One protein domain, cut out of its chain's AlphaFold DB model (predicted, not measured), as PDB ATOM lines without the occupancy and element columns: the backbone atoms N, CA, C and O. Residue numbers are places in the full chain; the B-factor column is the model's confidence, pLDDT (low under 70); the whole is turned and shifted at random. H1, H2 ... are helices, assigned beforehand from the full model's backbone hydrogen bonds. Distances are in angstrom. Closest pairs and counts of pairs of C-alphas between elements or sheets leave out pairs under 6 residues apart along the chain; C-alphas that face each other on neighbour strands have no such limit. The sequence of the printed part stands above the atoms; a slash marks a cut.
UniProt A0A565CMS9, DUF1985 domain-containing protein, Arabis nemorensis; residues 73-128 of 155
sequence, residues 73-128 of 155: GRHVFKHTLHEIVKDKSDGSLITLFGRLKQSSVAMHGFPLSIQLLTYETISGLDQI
ATOM      1  N   GLY A  73      31.453  19.524  34.559       83.25
ATOM      2  CA  GLY A  73      31.923  20.419  33.499       83.25
ATOM      3  C   GLY A  73      31.099  21.707  33.397       83.25
ATOM      4  O   GLY A  73      31.657  22.800  33.365       83.25
ATOM      5  N   ARG A  74      29.762  21.613  33.431       87.31
ATOM      6  CA  ARG A  74      28.884  22.796  33.388       87.31
ATOM      7  C   ARG A  74      28.964  23.606  34.680       87.31
ATOM      8  O   ARG A  74      28.918  24.834  34.617       87.31
ATOM      9  N   HIS A  75      29.023  22.941  35.832       87.06
ATOM     10  CA  HIS A  75      29.123  23.610  37.130       87.06
ATOM     11  C   HIS A  75      30.385  24.472  37.195       87.06
ATOM     12  O   HIS A  75      30.327  25.665  37.494       87.06
ATOM     13  N   VAL A  76      31.511  23.877  36.826       82.12
ATOM     14  CA  VAL A  76      32.825  24.493  36.947       82.12
ATOM     15  C   VAL A  76      33.025  25.549  35.870       82.12
ATOM     16  O   VAL A  76      33.468  26.642  36.190       82.12
ATOM     17  N   PHE A  77      32.577  25.308  34.635       81.44
ATOM     18  CA  PHE A  77      32.576  26.330  33.587       81.44
ATOM     19  C   PHE A  77      31.837  27.602  34.017       81.44
ATOM     20  O   PHE A  77      32.346  28.710  33.855       81.44
ATOM     21  N   LYS A  78      30.649  27.459  34.620       82.88
ATOM     22  CA  LYS A  78      29.900  28.604  35.154       82.88
ATOM     23  C   LYS A  78      30.649  29.299  36.289       82.88
ATOM     24  O   LYS A  78      30.658  30.526  36.321       82.88
ATOM     25  N   HIS A  79      31.262  28.535  37.194       80.00
ATOM     26  CA  HIS A  79      32.065  29.084  38.284       80.00
ATOM     27  C   HIS A  79      33.264  29.879  37.752       80.00
ATOM     28  O   HIS A  79      33.450  31.033  38.123       80.00
ATOM     29  N   THR A  80      34.024  29.317  36.812       76.56
ATOM     30  CA  THR A  80      35.148  29.998  36.167       76.56
ATOM     31  C   THR A  80      34.696  31.270  35.455       76.56
ATOM     32  O   THR A  80      35.294  32.322  35.666       76.56
ATOM     33  N   LEU A  81      33.630  31.216  34.646       77.06
ATOM     34  CA  LEU A  81      33.101  32.415  33.988       77.06
ATOM     35  C   LEU A  81      32.694  33.480  35.004       77.06
ATOM     36  O   LEU A  81      32.980  34.657  34.807       77.06
ATOM     37  N   HIS A  82      32.051  33.072  36.097       78.12
ATOM     38  CA  HIS A  82      31.706  33.987  37.171       78.12
ATOM     39  C   HIS A  82      32.951  34.632  37.786       78.12
ATOM     40  O   HIS A  82      32.946  35.838  37.980       78.12
ATOM     41  N   GLU A  83      34.023  33.884  38.055       75.31
ATOM     42  CA  GLU A  83      35.253  34.446  38.632       75.31
ATOM     43  C   GLU A  83      36.006  35.365  37.654       75.31
ATOM     44  O   GLU A  83      36.504  36.413  38.066       75.31
ATOM     45  N   ILE A  84      36.017  35.047  36.355       72.31
ATOM     46  CA  ILE A  84      36.598  35.907  35.309       72.31
ATOM     47  C   ILE A  84      35.827  37.233  35.200       72.31
ATOM     48  O   ILE A  84      36.431  38.300  35.079       72.31
ATOM     49  N   VAL A  85      34.493  37.170  35.261       72.19
ATOM     50  CA  VAL A  85      33.573  38.298  35.007       72.19
ATOM     51  C   VAL A  85      33.029  38.910  36.312       72.19
ATOM     52  O   VAL A  85      32.125  39.742  36.297       72.19
ATOM     53  N   LYS A  86      33.584  38.513  37.466       67.50
ATOM     54  CA  LYS A  86      33.095  38.840  38.822       67.50
ATOM     55  C   LYS A  86      32.926  40.334  39.068       67.50
ATOM     56  O   LYS A  86      32.094  40.753  39.866       67.50
ATOM     57  N   ASP A  87      33.715  41.125  38.362       60.34
ATOM     58  CA  ASP A  87      33.628  42.568  38.346       60.34
ATOM     59  C   ASP A  87      33.078  42.981  36.983       60.34
ATOM     60  O   ASP A  87      33.711  42.751  35.951       60.34
ATOM     61  N   LYS A  88      31.883  43.577  36.963       59.59
ATOM     62  CA  LYS A  88      31.242  44.108  35.750       59.59
ATOM     63  C   LYS A  88      31.936  45.399  35.291       59.59
ATOM     64  O   LYS A  88      31.281  46.420  35.091       59.59
ATOM     65  N   SER A  89      33.259  45.396  35.194       58.97
ATOM     66  CA  SER A  89      34.006  46.531  34.671       58.97
ATOM     67  C   SER A  89      33.685  46.670  33.188       58.97
ATOM     68  O   SER A  89      33.918  45.719  32.444       58.97
ATOM     69  N   ASP A  90      33.082  47.814  32.851       65.88
ATOM     70  CA  ASP A  90      32.913  48.507  31.557       65.88
ATOM     71  C   ASP A  90      32.557  47.729  30.270       65.88
ATOM     72  O   ASP A  90      32.283  48.356  29.250       65.88
ATOM     73  N   GLY A  91      32.500  46.397  30.284       66.88
ATOM     74  CA  GLY A  91      32.366  45.567  29.088       66.88
ATOM     75  C   GLY A  91      33.602  45.591  28.180       66.88
ATOM     76  O   GLY A  91      33.536  45.077  27.063       66.88
ATOM     77  N   SER A  92      34.723  46.180  28.620       74.62
ATOM     78  CA  SER A  92      35.923  46.305  27.799       74.62
ATOM     79  C   SER A  92      36.627  44.963  27.650       74.62
ATOM     80  O   SER A  92      37.034  44.324  28.627       74.62
ATOM     81  N   LEU A  93      36.854  44.573  26.394       72.81
ATOM     82  CA  LEU A  93      37.675  43.414  26.051       72.81
ATOM     83  C   LEU A  93      39.084  43.523  26.648       72.81
ATOM     84  O   LEU A  93      39.649  42.511  27.044       72.81
ATOM     85  N   ILE A  94      39.634  44.735  26.780       72.25
ATOM     86  CA  ILE A  94      40.972  44.958  27.352       72.25
ATOM     87  C   ILE A  94      41.000  44.541  28.825       72.25
ATOM     88  O   ILE A  94      41.925  43.852  29.256       72.25
ATOM     89  N   THR A  95      39.966  44.901  29.589       70.50
ATOM     90  CA  THR A  95      39.854  44.531  31.003       70.50
ATOM     91  C   THR A  95      39.676  43.024  31.168       70.50
ATOM     92  O   THR A  95      40.294  42.420  32.046       70.50
ATOM     93  N   LEU A  96      38.893  42.396  30.283       72.56
ATOM     94  CA  LEU A  96      38.741  40.942  30.236       72.56
ATOM     95  C   LEU A  96      40.074  40.239  29.938       72.56
ATOM     96  O   LEU A  96      40.465  39.348  30.688       72.56
ATOM     97  N   PHE A  97      40.799  40.659  28.896       73.12
ATOM     98  CA  PHE A  97      42.119  40.109  28.565       73.12
ATOM     99  C   PHE A  97      43.116  40.287  29.712       73.12
ATOM    100  O   PHE A  97      43.830  39.347  30.052       73.12
ATOM    101  N   GLY A  98      43.124  41.455  30.360       73.06
ATOM    102  CA  GLY A  98      43.950  41.705  31.540       73.06
ATOM    103  C   GLY A  98      43.659  40.739  32.690       73.06
ATOM    104  O   GLY A  98      44.591  40.311  33.362       73.06
ATOM    105  N   ARG A  99      42.395  40.339  32.891       70.19
ATOM    106  CA  ARG A  99      42.011  39.335  33.901       70.19
ATOM    107  C   ARG A  99      42.349  37.911  33.491       70.19
ATOM    108  O   ARG A  99      42.802  37.145  34.331       70.19
ATOM    109  N   LEU A 100      42.193  37.569  32.214       70.06
ATOM    110  CA  LEU A 100      42.626  36.269  31.698       70.06
ATOM    111  C   LEU A 100      44.149  36.084  31.829       70.06
ATOM    112  O   LEU A 100      44.597  34.969  32.068       70.06
ATOM    113  N   LYS A 101      44.928  37.177  31.751       69.06
ATOM    114  CA  LYS A 101      46.376  37.201  32.035       69.06
ATOM    115  C   LYS A 101      46.730  37.050  33.515       69.06
ATOM    116  O   LYS A 101      47.895  36.823  33.834       69.06
ATOM    117  N   GLN A 102      45.783  37.205  34.444       67.44
ATOM    118  CA  GLN A 102      46.098  37.100  35.868       67.44
ATOM    119  C   GLN A 102      46.438  35.653  36.229       67.44
ATOM    120  O   GLN A 102      45.650  34.733  36.001       67.44
ATOM    121  N   SER A 103      47.587  35.467  36.878       62.19
ATOM    122  CA  SER A 103      48.065  34.189  37.412       62.19
ATOM    123  C   SER A 103      47.298  33.776  38.676       62.19
ATOM    124  O   SER A 103      47.852  33.613  39.763       62.19
ATOM    125  N   SER A 104      45.978  33.637  38.556       63.75
ATOM    126  CA  SER A 104      45.129  33.110  39.623       63.75
ATOM    127  C   SER A 104      44.903  31.610  39.443       63.75
ATOM    128  O   SER A 104      44.850  31.098  38.324       63.75
ATOM    129  N   VAL A 105      44.722  30.884  40.549       54.41
ATOM    130  CA  VAL A 105      44.525  29.425  40.502       54.41
ATOM    131  C   VAL A 105      43.228  29.045  39.770       54.41
ATOM    132  O   VAL A 105      43.194  28.034  39.075       54.41
ATOM    133  N   ALA A 106      42.197  29.898  39.809       59.94
ATOM    134  CA  ALA A 106      40.969  29.717  39.028       59.94
ATOM    135  C   ALA A 106      41.220  29.732  37.506       59.94
ATOM    136  O   ALA A 106      40.499  29.069  36.763       59.94
ATOM    137  N   MET A 107      42.266  30.439  37.053       63.19
ATOM    138  CA  MET A 107      42.710  30.467  35.655       63.19
ATOM    139  C   MET A 107      43.625  29.293  35.282       63.19
ATOM    140  O   MET A 107      43.791  29.017  34.101       63.19
ATOM    141  N   HIS A 108      44.215  28.598  36.260       63.03
ATOM    142  CA  HIS A 108      45.108  27.446  36.046       63.03
ATOM    143  C   HIS A 108      44.441  26.092  36.362       63.03
ATOM    144  O   HIS A 108      45.028  25.048  36.102       63.03
ATOM    145  N   GLY A 109      43.232  26.093  36.931       68.00
ATOM    146  CA  GLY A 109      42.431  24.893  37.179       68.00
ATOM    147  C   GLY A 109      41.668  24.453  35.930       68.00
ATOM    148  O   GLY A 109      42.249  24.026  34.930       68.00
ATOM    149  N   PHE A 110      40.343  24.584  35.970       71.44
ATOM    150  CA  PHE A 110      39.458  24.188  34.872       71.44
ATOM    151  C   PHE A 110      39.790  24.796  33.493       71.44
ATOM    152  O   PHE A 110      39.748  24.061  32.505       71.44
ATOM    153  N   PRO A 111      40.168  26.088  33.366       70.12
ATOM    154  CA  PRO A 111      40.528  26.655  32.064       70.12
ATOM    155  C   PRO A 111      41.720  25.962  31.421       70.12
ATOM    156  O   PRO A 111      41.677  25.669  30.230       70.12
ATOM    157  N   LEU A 112      42.747  25.635  32.209       69.56
ATOM    158  CA  LEU A 112      43.929  24.937  31.718       69.56
ATOM    159  C   LEU A 112      43.588  23.518  31.254       69.56
ATOM    160  O   LEU A 112      44.075  23.066  30.222       69.56
ATOM    161  N   SER A 113      42.709  22.820  31.974       70.81
ATOM    162  CA  SER A 113      42.270  21.478  31.569       70.81
ATOM    163  C   SER A 113      41.485  21.513  30.252       70.81
ATOM    164  O   SER A 113      41.682  20.646  29.404       70.81
ATOM    165  N   ILE A 114      40.663  22.544  30.033       73.69
ATOM    166  CA  ILE A 114      39.997  22.776  28.742       73.69
ATOM    167  C   ILE A 114      41.001  23.153  27.648       73.69
ATOM    168  O   ILE A 114      40.863  22.672  26.526       73.69
ATOM    169  N   GLN A 115      42.015  23.970  27.945       73.00
ATOM    170  CA  GLN A 115      43.077  24.285  26.983       73.00
ATOM    171  C   GLN A 115      43.793  23.009  26.528       73.00
ATOM    172  O   GLN A 115      43.887  22.770  25.328       73.00
ATOM    173  N   LEU A 116      44.209  22.150  27.463       75.06
ATOM    174  CA  LEU A 116      44.854  20.869  27.158       75.06
ATOM    175  C   LEU A 116      43.955  19.946  26.325       75.06
ATOM    176  O   LEU A 116      44.402  19.413  25.313       75.06
ATOM    177  N   LEU A 117      42.676  19.817  26.693       77.94
ATOM    178  CA  LEU A 117      41.706  19.044  25.912       77.94
ATOM    179  C   LEU A 117      41.535  19.612  24.496       77.94
ATOM    180  O   LEU A 117      41.416  18.864  23.530       77.94
ATOM    181  N   THR A 118      41.524  20.935  24.354       75.19
ATOM    182  CA  THR A 118      41.413  21.610  23.053       75.19
ATOM    183  C   THR A 118      42.636  21.317  22.180       75.19
ATOM    184  O   THR A 118      42.477  21.041  20.994       75.19
ATOM    185  N   TYR A 119      43.840  21.302  22.762       72.06
ATOM    186  CA  TYR A 119      45.069  20.891  22.069       72.06
ATOM    187  C   TYR A 119      45.039  19.433  21.610       72.06
ATOM    188  O   TYR A 119      45.504  19.129  20.517       72.06
ATOM    189  N   GLU A 120      44.488  18.536  22.426       76.19
ATOM    190  CA  GLU A 120      44.344  17.125  22.059       76.19
ATOM    191  C   GLU A 120      43.291  16.920  20.958       76.19
ATOM    192  O   GLU A 120      43.486  16.134  20.032       76.19
ATOM    193  N   THR A 121      42.165  17.633  21.047       78.94
ATOM    194  CA  THR A 121      40.999  17.418  20.174       78.94
ATOM    195  C   THR A 121      41.084  18.143  18.835       78.94
ATOM    196  O   THR A 121      40.536  17.653  17.846       78.94
ATOM    197  N   ILE A 122      41.757  19.293  18.768       79.19
ATOM    198  CA  ILE A 122      41.889  20.075  17.538       79.19
ATOM    199  C   ILE A 122      43.297  19.882  16.971       79.19
ATOM    200  O   ILE A 122      44.254  20.546  17.361       79.19
ATOM    201  N   SER A 123      43.419  18.980  15.997       65.19
ATOM    202  CA  SER A 123      44.670  18.766  15.266       65.19
ATOM    203  C   SER A 123      45.113  20.050  14.547       65.19
ATOM    204  O   SER A 123      44.320  20.643  13.815       65.19
ATOM    205  N   GLY A 124      46.370  20.470  14.726       64.75
ATOM    206  CA  GLY A 124      46.936  21.676  14.107       64.75
ATOM    207  C   GLY A 124      47.042  22.888  15.037       64.75
ATOM    208  O   GLY A 124      47.625  23.897  14.646       64.75
ATOM    209  N   LEU A 125      46.522  22.816  16.268       63.28
ATOM    210  CA  LEU A 125      46.721  23.865  17.278       63.28
ATOM    211  C   LEU A 125      48.174  23.924  17.774       63.28
ATOM    212  O   LEU A 125      48.674  24.986  18.137       63.28
ATOM    213  N   ASP A 126      48.864  22.788  17.736       58.91
ATOM    214  CA  ASP A 126      50.294  22.629  17.988       58.91
ATOM    215  C   ASP A 126      51.158  23.484  17.048       58.91
ATOM    216  O   ASP A 126      52.157  24.045  17.494       58.91
ATOM    217  N   GLN A 127      50.723  23.664  15.796       59.59
ATOM    218  CA  GLN A 127      51.416  24.453  14.765       59.59
ATOM    219  C   GLN A 127      51.256  25.970  14.937       59.59
ATOM    220  O   GLN A 127      51.887  26.742  14.220       59.59
ATOM    221  N   ILE A 128      50.402  26.411  15.867       57.47
ATOM    222  CA  ILE A 128      50.178  27.832  16.162       57.47
ATOM    223  C   ILE A 128      51.226  28.360  17.160       57.47
ATOM    224  O   ILE A 128      51.373  29.572  17.317       57.47
TER     225      ILE A 128
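What this domain is: This is residues 73 to 128 of the 155 residues of the protein "DUF1985 domain-containing protein" of Arabis nemorensis (UniProt A0A565CMS9). Four helices make a loose, open arrangement: H1 runs along one side, H2 meets its last residue, the short H3 packs beside residues 80 to 83, and H4 begins beside residues 76 to 80 and then leads away. The second half of H4 and the tail after it, residues 115 to 128, stick out as an arm, and residues 89 to 94, the first two of H2 among them, stick out elsewhere. The printed part has 56 residues with four named helices, in the order H1, H2, H3, H4, and no named strand; its class is all helix. It is loose, with a radius of gyration of the C-alphas of 12.9 A, and the C-alphas span 36 by 26 by 18 A.

How they stand to each other: H1, residues 73 to 84, is the hub and touches three other helices. With residue 84 alone it only just touches H2, residues 93 to 100, with 3 pairs of C-alphas within 8 A; the closest C-alphas are those of Ile 84 and Arg 99, 6.6 A apart. H1 and H2 run opposite ways at a steep tilt of 65 degrees. H1 also only just touches H3, residues 105 to 108, with 3 such pairs; the closest C-alphas are those of Thr 80 and Ala 106, 6.5 A apart. H1 touches H4, residues 110 to 121, through residues 110 to 111 of H4 alone; the closest C-alphas are those of Val 76 and Phe 110, 7.0 A apart. H1 and H4 run opposite ways at a steep tilt of 58 degrees. H2 and H3 are close but not clearly touching, with the C-alphas of Leu 100 and Met 107 as the closest, 7.0 A apart. H3 and H4 meet only through their link, and H2 and H4 are apart. In H1, H2 and H4 every O i to N i+4 pair is within hydrogen-bond range; H3 is too short for such a pair, and its one O i to N i+3 pair is within range.

Where its parts are: H1 begins at C-alpha 73, at (31.923, 20.419, 33.499), and is 16.3 A from first to last C-alpha. H2 is 10.4 A long and begins at C-alpha 93, at (37.675, 43.414, 26.051). H3 is 4.9 A long. H4 is 16.3 A long and ends at C-alpha 121, at (40.999, 17.418, 20.174).

The domain as a whole: The two C-alphas farthest apart are those of Asp 90 and Ser 123, at 35.9 A. The printed part has no cut. The link from H1 to H2 is short, and those from H2 to H3 and from H3 to H4 are tight. The mean pLDDT of the printed part is 70.8; residues 86 to 91, 101 to 109, 112 and 123 to 128 of the model are under 70.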